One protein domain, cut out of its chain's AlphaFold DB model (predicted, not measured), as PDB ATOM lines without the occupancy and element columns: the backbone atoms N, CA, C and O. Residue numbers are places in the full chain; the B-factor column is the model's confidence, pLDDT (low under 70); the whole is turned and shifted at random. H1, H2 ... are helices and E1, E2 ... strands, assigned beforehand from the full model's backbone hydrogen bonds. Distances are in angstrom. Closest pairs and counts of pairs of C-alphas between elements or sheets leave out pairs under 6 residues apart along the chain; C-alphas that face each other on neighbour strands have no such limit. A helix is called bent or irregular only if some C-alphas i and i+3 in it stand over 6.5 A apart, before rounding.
ATOM      1  N   GLU A  73     -39.013   2.601  12.213       74.44
ATOM      2  CA  GLU A  73     -39.150   1.322  11.526       74.44
ATOM      3  C   GLU A  73     -37.883   0.941  10.747       74.44
ATOM      4  O   GLU A  73     -37.407  -0.191  10.865       74.44
ATOM      5  N   ASP A  74     -37.296   1.876   9.995       69.62
ATOM      6  CA  ASP A  74     -36.040   1.648   9.269       69.62
ATOM      7  C   ASP A  74     -34.849   1.485  10.216       69.62
ATOM      8  O   ASP A  74     -33.920   0.719   9.940       69.62
ATOM      9  N   GLU A  75     -34.869   2.184  11.349       71.31
ATOM     10  CA  GLU A  75     -33.865   2.030  12.392       71.31
ATOM     11  C   GLU A  75     -33.994   0.657  13.063       71.31
ATOM     12  O   GLU A  75     -33.028  -0.110  13.087       71.31
ATOM     13  N   ALA A  76     -35.199   0.275  13.491       76.94
ATOM     14  CA  ALA A  76     -35.484  -1.036  14.069       76.94
ATOM     15  C   ALA A  76     -35.093  -2.181  13.117       76.94
ATOM     16  O   ALA A  76     -34.457  -3.152  13.546       76.94
ATOM     17  N   LYS A  77     -35.381  -2.041  11.810       78.25
ATOM     18  CA  LYS A  77     -34.964  -2.980  10.749       78.25
ATOM     19  C   LYS A  77     -33.474  -3.280  10.809       78.25
ATOM     20  O   LYS A  77     -33.065  -4.437  10.735       78.25
ATOM     21  N   ARG A  78     -32.657  -2.238  10.938       69.56
ATOM     22  CA  ARG A  78     -31.196  -2.338  10.888       69.56
ATOM     23  C   ARG A  78     -30.569  -2.701  12.239       69.56
ATOM     24  O   ARG A  78     -29.439  -3.177  12.259       69.56
ATOM     25  N   ARG A  79     -31.280  -2.485  13.351       71.62
ATOM     26  CA  ARG A  79     -30.764  -2.613  14.728       71.62
ATOM     27  C   ARG A  79     -31.063  -3.937  15.428       71.62
ATOM     28  O   ARG A  79     -30.550  -4.146  16.517       71.62
ATOM     29  N   GLY A  80     -31.863  -4.815  14.829       74.81
ATOM     30  CA  GLY A  80     -32.147  -6.131  15.414       74.81
ATOM     31  C   GLY A  80     -33.395  -6.814  14.869       74.81
ATOM     32  O   GLY A  80     -33.505  -8.032  14.948       74.81
ATOM     33  N   CYS A  81     -34.312  -6.063  14.251       81.19
ATOM     34  CA  CYS A  81     -35.545  -6.641  13.717       81.19
ATOM     35  C   CYS A  81     -35.366  -7.333  12.365       81.19
ATOM     36  O   CYS A  81     -36.145  -8.221  12.018       81.19
ATOM     37  N   GLY A  82     -34.379  -6.919  11.563       80.81
ATOM     38  CA  GLY A  82     -34.274  -7.357  10.174       80.81
ATOM     39  C   GLY A  82     -35.586  -7.098   9.430       80.81
ATOM     40  O   GLY A  82     -36.273  -6.110   9.675       80.81
ATOM     41  N   ASN A  83     -35.996  -8.018   8.562       82.25
ATOM     42  CA  ASN A  83     -37.270  -7.899   7.846       82.25
ATOM     43  C   ASN A  83     -38.519  -8.083   8.738       82.25
ATOM     44  O   ASN A  83     -39.628  -7.957   8.236       82.25
ATOM     45  N   ASN A  84     -38.363  -8.323  10.046       86.12
ATOM     46  CA  ASN A  84     -39.460  -8.605  10.976       86.12
ATOM     47  C   ASN A  84     -39.974  -7.360  11.735       86.12
ATOM     48  O   ASN A  84     -40.577  -7.494  12.794       86.12
ATOM     49  N   VAL A  85     -39.731  -6.139  11.247       84.25
ATOM     50  CA  VAL A  85     -40.080  -4.881  11.956       84.25
ATOM     51  C   VAL A  85     -41.553  -4.796  12.364       84.25
ATOM     52  O   VAL A  85     -41.855  -4.351  13.471       84.25
ATOM     53  N   GLY A  86     -42.455  -5.212  11.471       85.75
ATOM     54  CA  GLY A  86     -43.905  -5.210  11.687       85.75
ATOM     55  C   GLY A  86     -44.450  -6.511  12.277       85.75
ATOM     56  O   GLY A  86     -45.661  -6.676  12.367       85.75
ATOM     57  N   GLU A  87     -43.576  -7.444  12.645       89.94
ATOM     58  CA  GLU A  87     -43.962  -8.746  13.176       89.94
ATOM     59  C   GLU A  87     -44.025  -8.710  14.698       89.94
ATOM     60  O   GLU A  87     -43.315  -7.943  15.354       89.94
ATOM     61  N   THR A  88     -44.871  -9.575  15.252       90.56
ATOM     62  CA  THR A  88     -45.072  -9.702  16.697       90.56
ATOM     63  C   THR A  88     -44.294 -10.902  17.240       90.56
ATOM     64  O   THR A  88     -44.155 -11.928  16.569       90.56
ATOM     65  N   GLY A  89     -43.752 -10.780  18.449       89.00
ATOM     66  CA  GLY A  89     -42.980 -11.844  19.085       89.00
ATOM     67  C   GLY A  89     -42.486 -11.466  20.477       89.00
ATOM     68  O   GLY A  89     -43.024 -10.546  21.098       89.00
ATOM     69  N   ALA A  90     -41.459 -12.179  20.937       89.12
ATOM     70  CA  ALA A  90     -40.821 -11.967  22.230       89.12
ATOM     71  C   ALA A  90     -39.630 -11.015  22.099       89.12
ATOM     72  O   ALA A  90     -38.833 -11.122  21.159       89.12
ATOM     73  N   CYS A  91     -39.505 -10.109  23.066       90.88
ATOM     74  CA  CYS A  91     -38.438  -9.122  23.137       90.88
ATOM     75  C   CYS A  91     -37.675  -9.260  24.440       90.88
ATOM     76  O   CYS A  91     -38.222  -8.985  25.504       90.88
ATOM     77  N   CYS A  92     -36.417  -9.661  24.341       90.81
ATOM     78  CA  CYS A  92     -35.533  -9.839  25.485       90.81
ATOM     79  C   CYS A  92     -34.659  -8.597  25.621       90.81
ATOM     80  O   CYS A  92     -34.034  -8.189  24.641       90.81
ATOM     81  N   PHE A  93     -34.615  -8.000  26.809       91.50
ATOM     82  CA  PHE A  93     -33.852  -6.791  27.093       91.50
ATOM     83  C   PHE A  93     -32.643  -7.107  27.967       91.50
ATOM     84  O   PHE A  93     -32.715  -7.946  28.862       91.50
ATOM     85  N   TYR A  94     -31.538  -6.417  27.696       91.00
ATOM     86  CA  TYR A  94     -30.243  -6.674  28.320       91.00
ATOM     87  C   TYR A  94     -29.566  -5.376  28.755       91.00
ATOM     88  O   TYR A  94     -29.674  -4.346  28.071       91.00
ATOM     89  N   HIS A  95     -28.822  -5.427  29.859       89.06
ATOM     90  CA  HIS A  95     -28.057  -4.284  30.359       89.06
ATOM     91  C   HIS A  95     -26.943  -3.896  29.373       89.06
ATOM     92  O   HIS A  95     -26.125  -4.725  28.971       89.06
ATOM     93  N   LYS A  96     -26.884  -2.621  28.967       82.12
ATOM     94  CA  LYS A  96     -25.833  -2.107  28.063       82.12
ATOM     95  C   LYS A  96     -24.518  -1.784  28.764       82.12
ATOM     96  O   LYS A  96     -23.466  -1.768  28.123       82.12
ATOM     97  N   GLU A  97     -24.594  -1.523  30.060       83.19
ATOM     98  CA  GLU A  97     -23.495  -1.121  30.931       83.19
ATOM     99  C   GLU A  97     -23.590  -1.917  32.233       83.19
ATOM    100  O   GLU A  97     -24.615  -2.542  32.502       83.19
ATOM    101  N   ASN A  98     -22.518  -1.920  33.024       82.50
ATOM    102  CA  ASN A  98     -22.583  -2.505  34.359       82.50
ATOM    103  C   ASN A  98     -23.487  -1.624  35.229       82.50
ATOM    104  O   ASN A  98     -23.264  -0.416  35.313       82.50
ATOM    105  N   GLU A  99     -24.477  -2.222  35.878       83.56
ATOM    106  CA  GLU A  99     -25.473  -1.514  36.675       83.56
ATOM    107  C   GLU A  99     -25.570  -2.163  38.054       83.56
ATOM    108  O   GLU A  99     -25.546  -3.386  38.182       83.56
ATOM    109  N   VAL A 100     -25.651  -1.340  39.098       84.19
ATOM    110  CA  VAL A 100     -25.902  -1.818  40.458       84.19
ATOM    111  C   VAL A 100     -27.321  -1.427  40.815       84.19
ATOM    112  O   VAL A 100     -27.651  -0.240  40.848       84.19
ATOM    113  N   GLU A 101     -28.165  -2.417  41.082       79.44
ATOM    114  CA  GLU A 101     -29.519  -2.151  41.537       79.44
ATOM    115  C   GLU A 101     -29.467  -1.569  42.951       79.44
ATOM    116  O   GLU A 101     -29.067  -2.233  43.907       79.44
ATOM    117  N   ALA A 102     -29.888  -0.311  43.085       73.50
ATOM    118  CA  ALA A 102     -29.750   0.457  44.320       73.50
ATOM    119  C   ALA A 102     -30.480  -0.157  45.531       73.50
ATOM    120  O   ALA A 102     -30.140   0.157  46.668       73.50
ATOM    121  N   VAL A 103     -31.484  -1.008  45.297       77.38
ATOM    122  CA  VAL A 103     -32.316  -1.605  46.352       77.38
ATOM    123  C   VAL A 103     -31.753  -2.939  46.840       77.38
ATOM    124  O   VAL A 103     -31.704  -3.176  48.044       77.38
ATOM    125  N   THR A 104     -31.328  -3.816  45.929       78.88
ATOM    126  CA  THR A 104     -30.859  -5.170  46.277       78.88
ATOM    127  C   THR A 104     -29.338  -5.258  46.400       78.88
ATOM    128  O   THR A 104     -28.823  -6.227  46.953       78.88
ATOM    129  N   GLY A 105     -28.608  -4.266  45.879       75.69
ATOM    130  CA  GLY A 105     -27.151  -4.305  45.756       75.69
ATOM    131  C   GLY A 105     -26.653  -5.292  44.696       75.69
ATOM    132  O   GLY A 105     -25.448  -5.532  44.609       75.69
ATOM    133  N   THR A 106     -27.552  -5.875  43.895       83.25
ATOM    134  CA  THR A 106     -27.184  -6.828  42.845       83.25
ATOM    135  C   THR A 106     -26.421  -6.110  41.739       83.25
ATOM    136  O   THR A 106     -26.840  -5.057  41.253       83.25
ATOM    137  N   VAL A 107     -25.288  -6.687  41.341       85.19
ATOM    138  CA  VAL A 107     -24.457  -6.172  40.251       85.19
ATOM    139  C   VAL A 107     -24.827  -6.904  38.968       85.19
ATOM    140  O   VAL A 107     -24.497  -8.080  38.811       85.19
ATOM    141  N   PHE A 108     -25.464  -6.193  38.046       86.88
ATOM    142  CA  PHE A 108     -25.719  -6.651  36.689       86.88
ATOM    143  C   PHE A 108     -24.545  -6.264  35.802       86.88
ATOM    144  O   PHE A 108     -24.132  -5.100  35.735       86.88
ATOM    145  N   LYS A 109     -23.968  -7.249  35.123       88.00
ATOM    146  CA  LYS A 109     -22.902  -7.025  34.155       88.00
ATOM    147  C   LYS A 109     -23.502  -6.611  32.820       88.00
ATOM    148  O   LYS A 109     -24.613  -6.982  32.446       88.00
ATOM    149  N   LYS A 110     -22.712  -5.867  32.051       86.44
ATOM    150  CA  LYS A 110     -22.998  -5.586  30.647       86.44
ATOM    151  C   LYS A 110     -23.304  -6.892  29.899       86.44
ATOM    152  O   LYS A 110     -22.452  -7.774  29.817       86.44
ATOM    153  N   GLY A 111     -24.490  -6.959  29.301       86.69
ATOM    154  CA  GLY A 111     -24.996  -8.113  28.564       86.69
ATOM    155  C   GLY A 111     -25.886  -9.055  29.365       86.69
ATOM    156  O   GLY A 111     -26.447  -9.959  28.751       86.69
ATOM    157  N   ASP A 112     -26.055  -8.847  30.671       89.69
ATOM    158  CA  ASP A 112     -26.969  -9.646  31.486       89.69
ATOM    159  C   ASP A 112     -28.426  -9.376  31.096       89.69
ATOM    160  O   ASP A 112     -28.799  -8.250  30.741       89.69
ATOM    161  N   PHE A 113     -29.236 -10.433  31.128       89.44
ATOM    162  CA  PHE A 113     -30.676 -10.360  30.909       89.44
ATOM    163  C   PHE A 113     -31.358  -9.541  32.011       89.44
ATOM    164  O   PHE A 113     -31.116  -9.774  33.192       89.44
ATOM    165  N   ASP A 114     -32.232  -8.622  31.604       88.75
ATOM    166  CA  ASP A 114     -33.025  -7.772  32.495       88.75
ATOM    167  C   ASP A 114     -34.469  -8.301  32.565       88.75
ATOM    168  O   ASP A 114     -34.879  -8.954  33.526       88.75
ATOM    169  N   PHE A 115     -35.234  -8.125  31.486       88.12
ATOM    170  CA  PHE A 115     -36.615  -8.595  31.400       88.12
ATOM    171  C   PHE A 115     -37.005  -8.966  29.969       88.12
ATOM    172  O   PHE A 115     -36.299  -8.678  29.000       88.12
ATOM    173  N   CYS A 116     -38.161  -9.614  29.830       88.88
ATOM    174  CA  CYS A 116     -38.731  -9.994  28.545       88.88
ATOM    175  C   CYS A 116     -40.155  -9.448  28.397       88.88
ATOM    176  O   CYS A 116     -40.892  -9.354  29.377       88.88
ATOM    177  N   MET A 117     -40.533  -9.079  27.172       88.62
ATOM    178  CA  MET A 117     -41.888  -8.665  26.814       88.62
ATOM    179  C   MET A 117     -42.486  -9.546  25.724       88.62
ATOM    180  O   MET A 117     -41.864  -9.776  24.686       88.62
ATOM    181  N   ASP A 118     -43.734  -9.942  25.948       87.56
ATOM    182  CA  ASP A 118     -44.532 -10.747  25.033       87.56
ATOM    183  C   ASP A 118     -45.353  -9.919  24.059       87.56
ATOM    184  O   ASP A 118     -45.746  -8.787  24.346       87.56
ATOM    185  N   ASN A 119     -45.685 -10.546  22.926       85.06
ATOM    186  CA  ASN A 119     -46.635 -10.039  21.939       85.06
ATOM    187  C   ASN A 119     -46.379  -8.576  21.537       85.06
ATOM    188  O   ASN A 119     -47.308  -7.800  21.290       85.06
ATOM    189  N   ALA A 120     -45.104  -8.197  21.446       87.44
ATOM    190  CA  ALA A 120     -44.690  -6.861  21.061       87.44
ATOM    191  C   ALA A 120     -44.228  -6.839  19.599       87.44
ATOM    192  O   ALA A 120     -43.552  -7.752  19.123       87.44
ATOM    193  N   LEU A 121     -44.595  -5.772  18.881       91.38
ATOM    194  CA  LEU A 121     -44.024  -5.482  17.566       91.38
ATOM    195  C   LEU A 121     -42.526  -5.223  17.717       91.38
ATOM    196  O   LEU A 121     -42.127  -4.473  18.611       91.38
ATOM    197  N   CYS A 122     -41.705  -5.751  16.813       89.12
ATOM    198  CA  CYS A 122     -40.259  -5.570  16.923       89.12
ATOM    199  C   CYS A 122     -39.834  -4.083  16.950       89.12
ATOM    200  O   CYS A 122     -38.965  -3.692  17.733       89.12
ATOM    201  N   SER A 123     -40.506  -3.210  16.185       88.12
ATOM    202  CA  SER A 123     -40.293  -1.750  16.243       88.12
ATOM    203  C   SER A 123     -40.583  -1.131  17.621       88.12
ATOM    204  O   SER A 123     -39.888  -0.207  18.060       88.12
ATOM    205  N   LYS A 124     -41.575  -1.659  18.350       90.75
ATOM    206  CA  LYS A 124     -41.865  -1.237  19.728       90.75
ATOM    207  C   LYS A 124     -40.757  -1.675  20.677       90.75
ATOM    208  O   LYS A 124     -40.373  -0.892  21.541       90.75
ATOM    209  N   CYS A 125     -40.199  -2.864  20.484       89.38
ATOM    210  CA  CYS A 125     -39.091  -3.355  21.300       89.38
ATOM    211  C   CYS A 125     -37.840  -2.503  21.133       89.38
ATOM    212  O   CYS A 125     -37.253  -2.087  22.128       89.38
ATOM    213  N   PHE A 126     -37.519  -2.114  19.898       87.81
ATOM    214  CA  PHE A 126     -36.479  -1.121  19.636       87.81
ATOM    215  C   PHE A 126     -36.742   0.208  20.373       87.81
ATOM    216  O   PHE A 126     -35.855   0.750  21.034       87.81
ATOM    217  N   THR A 127     -37.978   0.717  20.318       86.69
ATOM    218  CA  THR A 127     -38.354   1.979  20.978       86.69
ATOM    219  C   THR A 127     -38.183   1.913  22.499       86.69
ATOM    220  O   THR A 127     -37.669   2.855  23.106       86.69
ATOM    221  N   ILE A 128     -38.601   0.808  23.119       87.88
ATOM    222  CA  ILE A 128     -38.484   0.579  24.565       87.88
ATOM    223  C   ILE A 128     -37.015   0.438  24.963       87.88
ATOM    224  O   ILE A 128     -36.564   1.136  25.870       87.88
ATOM    225  N   ALA A 129     -36.246  -0.360  24.218       87.56
ATOM    226  CA  ALA A 129     -34.813  -0.534  24.432       87.56
ATOM    227  C   ALA A 129     -34.081   0.813  24.420       87.56
ATOM    228  O   ALA A 129     -33.239   1.085  25.275       87.56
ATOM    229  N   ARG A 130     -34.445   1.706  23.490       82.56
ATOM    230  CA  ARG A 130     -33.868   3.052  23.406       82.56
ATOM    231  C   ARG A 130     -34.233   3.921  24.608       82.56
ATOM    232  O   ARG A 130     -33.367   4.614  25.127       82.56
ATOM    233  N   LYS A 131     -35.492   3.889  25.056       83.75
ATOM    234  CA  LYS A 131     -35.955   4.678  26.212       83.75
ATOM    235  C   LYS A 131     -35.343   4.218  27.533       83.75
ATOM    236  O   LYS A 131     -35.094   5.052  28.392       83.75
ATOM    237  N   MET A 132     -35.100   2.919  27.679       84.69
ATOM    238  CA  MET A 132     -34.557   2.319  28.903       84.69
ATOM    239  C   MET A 132     -33.032   2.154  28.880       84.69
ATOM    240  O   MET A 132     -32.465   1.588  29.807       84.69
ATOM    241  N   ASN A 133     -32.357   2.605  27.817       84.25
ATOM    242  CA  ASN A 133     -30.935   2.343  27.581       84.25
ATOM    243  C   ASN A 133     -30.563   0.848  27.725       84.25
ATOM    244  O   ASN A 133     -29.596   0.473  28.387       84.25
ATOM    245  N   ARG A 134     -31.345  -0.022  27.081       87.19
ATOM    246  CA  ARG A 134     -31.118  -1.472  27.001       87.19
ATOM    247  C   ARG A 134     -30.753  -1.894  25.585       87.19
ATOM    248  O   ARG A 134     -31.036  -1.181  24.616       87.19
ATOM    249  N   GLU A 135     -30.085  -3.031  25.460       87.31
ATOM    250  CA  GLU A 135     -30.016  -3.766  24.196       87.31
ATOM    251  C   GLU A 135     -31.225  -4.691  24.113       87.31
ATOM    252  O   GLU A 135     -31.766  -5.075  25.150       87.31
ATOM    253  N   PHE A 136     -31.657  -5.041  22.904       89.50
ATOM    254  CA  PHE A 136     -32.744  -5.992  22.729       89.50
ATOM    255  C   PHE A 136     -32.410  -7.059  21.691       89.50
ATOM    256  O   PHE A 136     -31.704  -6.798  20.716       89.50
ATOM    257  N   THR A 137     -32.981  -8.242  21.876       89.31
ATOM    258  CA  THR A 137     -33.114  -9.262  20.834       89.31
ATOM    259  C   THR A 137     -34.594  -9.528  20.583       89.31
ATOM    260  O   THR A 137     -35.434  -9.342  21.466       89.31
ATOM    261  N   PHE A 138     -34.927  -9.917  19.352       90.12
ATOM    262  CA  PHE A 138     -36.299 -10.207  18.949       90.12
ATOM    263  C   PHE A 138     -36.411 -11.606  18.356       90.12
ATOM    264  O   PHE A 138     -35.649 -11.970  17.456       90.12
ATOM    265  N   THR A 139     -37.419 -12.351  18.800       88.56
ATOM    266  CA  THR A 139     -37.767 -13.657  18.239       88.56
ATOM    267  C   THR A 139     -39.228 -13.653  17.803       88.56
ATOM    268  O   THR A 139     -40.144 -13.571  18.625       88.56
ATOM    269  N   LYS A 140     -39.448 -13.735  16.485       88.94
ATOM    270  CA  LYS A 140     -40.781 -13.736  15.864       88.94
ATOM    271  C   LYS A 140     -41.633 -14.902  16.382       88.94
ATOM    272  O   LYS A 140     -41.116 -16.001  16.572       88.94
ATOM    273  N   ASN A 141     -42.939 -14.672  16.546       83.12
ATOM    274  CA  ASN A 141     -43.946 -15.694  16.874       83.12
ATOM    275  C   ASN A 141     -43.616 -16.543  18.116       83.12
ATOM    276  O   ASN A 141     -43.999 -17.708  18.192       83.12
ATOM    277  N   THR A 142     -42.887 -15.972  19.074       83.44
ATOM    278  CA  THR A 142     -42.494 -16.639  20.323       83.44
ATOM    279  C   THR A 142     -42.952 -15.804  21.517       83.44
ATOM    280  O   THR A 142     -43.207 -14.610  21.366       83.44
ATOM    281  N   VAL A 143     -43.047 -16.434  22.688       83.00
ATOM    282  CA  VAL A 143     -43.326 -15.790  23.976       83.00
ATOM    283  C   VAL A 143     -42.180 -16.044  24.960       83.00
ATOM    284  O   VAL A 143     -41.498 -17.066  24.889       83.00
ATOM    285  N   CYS A 144     -41.961 -15.106  25.867       79.50
ATOM    286  CA  CYS A 144     -41.139 -15.192  27.053       79.50
ATOM    287  C   CYS A 144     -41.572 -16.414  27.874       79.50
ATOM    288  O   CYS A 144     -42.605 -16.407  28.541       79.50
ATOM    289  N   SER A 145     -40.799 -17.500  27.840       67.25
ATOM    290  CA  SER A 145     -41.007 -18.593  28.792       67.25
ATOM    291  C   SER A 145     -40.601 -18.145  30.200       67.25
ATOM    292  O   SER A 145     -39.779 -17.244  30.361       67.25
ATOM    293  N   THR A 146     -41.127 -18.805  31.231       52.09
ATOM    294  CA  THR A 146     -40.849 -18.506  32.643       52.09
ATOM    295  C   THR A 146     -39.351 -18.588  32.985       52.09
ATOM    296  O   THR A 146     -38.831 -19.667  33.255       52.09
ATOM    297  N   GLY A 147     -38.686 -17.430  33.013       50.84
ATOM    298  CA  GLY A 147     -37.393 -17.184  33.662       50.84
ATOM    299  C   GLY A 147     -36.123 -17.494  32.839       50.84
ATOM    300  O   GLY A 147     -36.127 -18.393  31.999       50.84
ATOM    301  N   PRO A 148     -34.997 -16.800  33.122       47.50
ATOM    302  CA  PRO A 148     -33.699 -16.960  32.441       47.50
ATOM    303  C   PRO A 148     -32.996 -18.307  32.707       47.50
ATOM    304  O   PRO A 148     -31.915 -18.560  32.179       47.50
ATOM    305  N   THR A 149     -33.596 -19.180  33.523       47.19
ATOM    306  CA  THR A 149     -33.131 -20.543  33.833       47.19
ATOM    307  C   THR A 149     -33.983 -21.639  33.181       47.19
ATOM    308  O   THR A 149     -33.658 -22.820  33.300       47.19
ATOM    309  N   GLY A 150     -35.062 -21.279  32.475       48.53
ATOM    310  CA  GLY A 150     -35.898 -22.221  31.737       48.53
ATOM    311  C   GLY A 150     -35.227 -22.632  30.429       48.53
ATOM    312  O   GLY A 150     -34.994 -21.804  29.555       48.53
ATOM    313  N   THR A 151     -34.943 -23.921  30.268       47.81
ATOM    314  CA  THR A 151     -34.129 -24.506  29.185       47.81
ATOM    315  C   THR A 151     -34.706 -24.343  27.762       47.81
ATOM    316  O   THR A 151     -34.152 -24.913  26.835       47.81
ATOM    317  N   ASN A 152     -35.789 -23.577  27.555       53.84
ATOM    318  CA  ASN A 152     -36.519 -23.470  26.280       53.84
ATOM    319  C   ASN A 152     -37.095 -22.062  25.972       53.84
ATOM    320  O   ASN A 152     -38.071 -21.950  25.230       53.84
ATOM    321  N   GLY A 153     -36.539 -20.986  26.541       66.69
ATOM    322  CA  GLY A 153     -36.986 -19.610  26.265       66.69
ATOM    323  C   GLY A 153     -36.297 -18.922  25.086       66.69
ATOM    324  O   GLY A 153     -35.169 -19.283  24.757       66.69
ATOM    325  N   PRO A 154     -36.914 -17.891  24.468       78.12
ATOM    326  CA  PRO A 154     -36.280 -17.113  23.397       78.12
ATOM    327  C   PRO A 154     -35.111 -16.239  23.889       78.12
ATOM    328  O   PRO A 154     -34.337 -15.736  23.077       78.12
ATOM    329  N   CYS A 155     -34.986 -16.041  25.205       85.06
ATOM    330  CA  CYS A 155     -33.987 -15.166  25.808       85.06
ATOM    331  C   CYS A 155     -32.803 -15.956  26.352       85.06
ATOM    332  O   CYS A 155     -32.947 -16.739  27.290       85.06
ATOM    333  N   SER A 156     -31.614 -15.682  25.823       86.19
ATOM    334  CA  SER A 156     -30.362 -16.083  26.468       86.19
ATOM    335  C   SER A 156     -30.201 -15.355  27.802       86.19
ATOM    336  O   SER A 156     -30.632 -14.208  27.918       86.19
ATOM    337  N   SER A 157     -29.543 -15.982  28.779       83.56
ATOM    338  CA  SER A 157     -29.220 -15.355  30.071       83.56
ATOM    339  C   SER A 157     -28.219 -14.205  29.942       83.56
ATOM    340  O   SER A 157     -28.271 -13.259  30.723       83.56
ATOM    341  N   THR A 158     -27.341 -14.259  28.936       86.50
ATOM    342  CA  THR A 158     -26.421 -13.173  28.589       86.50
ATOM    343  C   THR A 158     -26.268 -13.046  27.075       86.50
ATOM    344  O   THR A 158     -26.452 -14.017  26.333       86.50
ATOM    345  N   ILE A 159     -25.912 -11.849  26.605       86.31
ATOM    346  CA  ILE A 159     -25.516 -11.601  25.213       86.31
ATOM    347  C   ILE A 159     -24.254 -10.731  25.132       86.31
ATOM    348  O   ILE A 159     -24.022  -9.881  25.995       86.31
ATOM    349  N   PRO A 160     -23.436 -10.872  24.072       84.12
ATOM    350  CA  PRO A 160     -22.345  -9.943  23.820       84.12
ATOM    351  C   PRO A 160     -22.892  -8.580  23.377       84.12
ATOM    352  O   PRO A 160     -23.526  -8.454  22.329       84.12
ATOM    353  N   ILE A 161     -22.602  -7.533  24.151       80.75
ATOM    354  CA  ILE A 161     -22.957  -6.153  23.801       80.75
ATOM    355  C   ILE A 161     -21.763  -5.462  23.148       80.75
ATOM    356  O   ILE A 161     -20.819  -5.032  23.816       80.75
ATOM    357  N   LEU A 162     -21.843  -5.309  21.828       74.81
ATOM    358  CA  LEU A 162     -20.849  -4.585  21.042       74.81
ATOM    359  C   LEU A 162     -21.045  -3.071  21.178       74.81
ATOM    360  O   LEU A 162     -22.145  -2.549  20.962       74.81
ATOM    361  N   SER A 163     -19.961  -2.373  21.490       71.62
ATOM    362  CA  SER A 163     -19.847  -0.915  21.425       71.62
ATOM    363  C   SER A 163     -19.905  -0.400  19.978       71.62
ATOM    364  O   SER A 163     -19.819  -1.171  19.017       71.62
TER     365      SER A 163
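What this domain is: This is residues 73 to 163 of the 498 residues of an uncharacterized protein of Hyphomonas sp (UniProt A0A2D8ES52). A small, strongly twisted sheet of three strands has H2 packed over one face and the irregular helix H1 beside H2, over the edge strand E3. Of the link between E1 and E2, residues 101 to 106 stick out free, as the tip of a thin arm; the last stretch, residues 141 to 163, follows E3 as a long loop with no named element, its C-alphas 8 to 17 A from the mean of all C-alphas. The 91 printed residues hold two named helices and three named strands, in the order H1, E1, E2, H2, E3; the sheet runs E2, E1, E3, all antiparallel, and the class is mixed, helices and strands. The whole is compact, with a radius of gyration of the C-alphas of 12.9 A, and spans 38 by 29 by 21 A.

How they stand to each other: H1, residues 73 to 84, touches H2, residues 122 to 131, opposite ways at a steep tilt of 42 degrees; their closest C-alphas, of Ala 76 and Ser 123, are 5.3 A apart. H1 lies over E3, residues 134 to 140, at a height over the sheet of 9.1 A, and only just slantwise to it, at 31 degrees on the local plane; the closest C-alphas, of Gly 80 and Thr 137, are 6.3 A apart. E1, residues 88 to 95, is the inner strand. It forms a hairpin with E2, residues 113 to 121, with N 93 and O 115 at 2.8 A, and is antiparallel to E3 at 155 degrees, with N 94 and O 135 at 2.9 A. E2 bends by 78 degrees at residue 118. H2 is on the sheet; its closest C-alphas to E1 are those of Cys 125 and Cys 91, 6.1 A apart. H1 and H2 on one face of the sheet make two layers, helices over strands. E2, H2 and E3 form a split strand-helix-strand unit, two strands running the same way with E1 between them, and its crossover is right-handed. In H2 every O i to N i+4 pair is within hydrogen-bond range, in H1 4 of 8.

Where its parts are: H1 begins at C-alpha 73, (-39.150, 1.322, 11.526), and measures 9.9 A; it is irregular, with C-alphas 80 and 83 9.3 A apart. E1 measures 22.5 A, E2 19.5 A, H2 14.5 A and E3 19.2 A. E3 ends at C-alpha 140, (-40.781, -13.736, 15.864).

The domain as a whole: The C-alphas farthest apart, of Asn 83 and Gly 105, are 39.4 A apart. The printed part has no cut. The link from E1 to E2, 17 residues, is long; within it residues 99 to 100 pair with residues 107 to 108, antiparallel. The mean pLDDT of the printed part is 81.2, and residue 74, residue 78 and residues 145 to 153 are under 70.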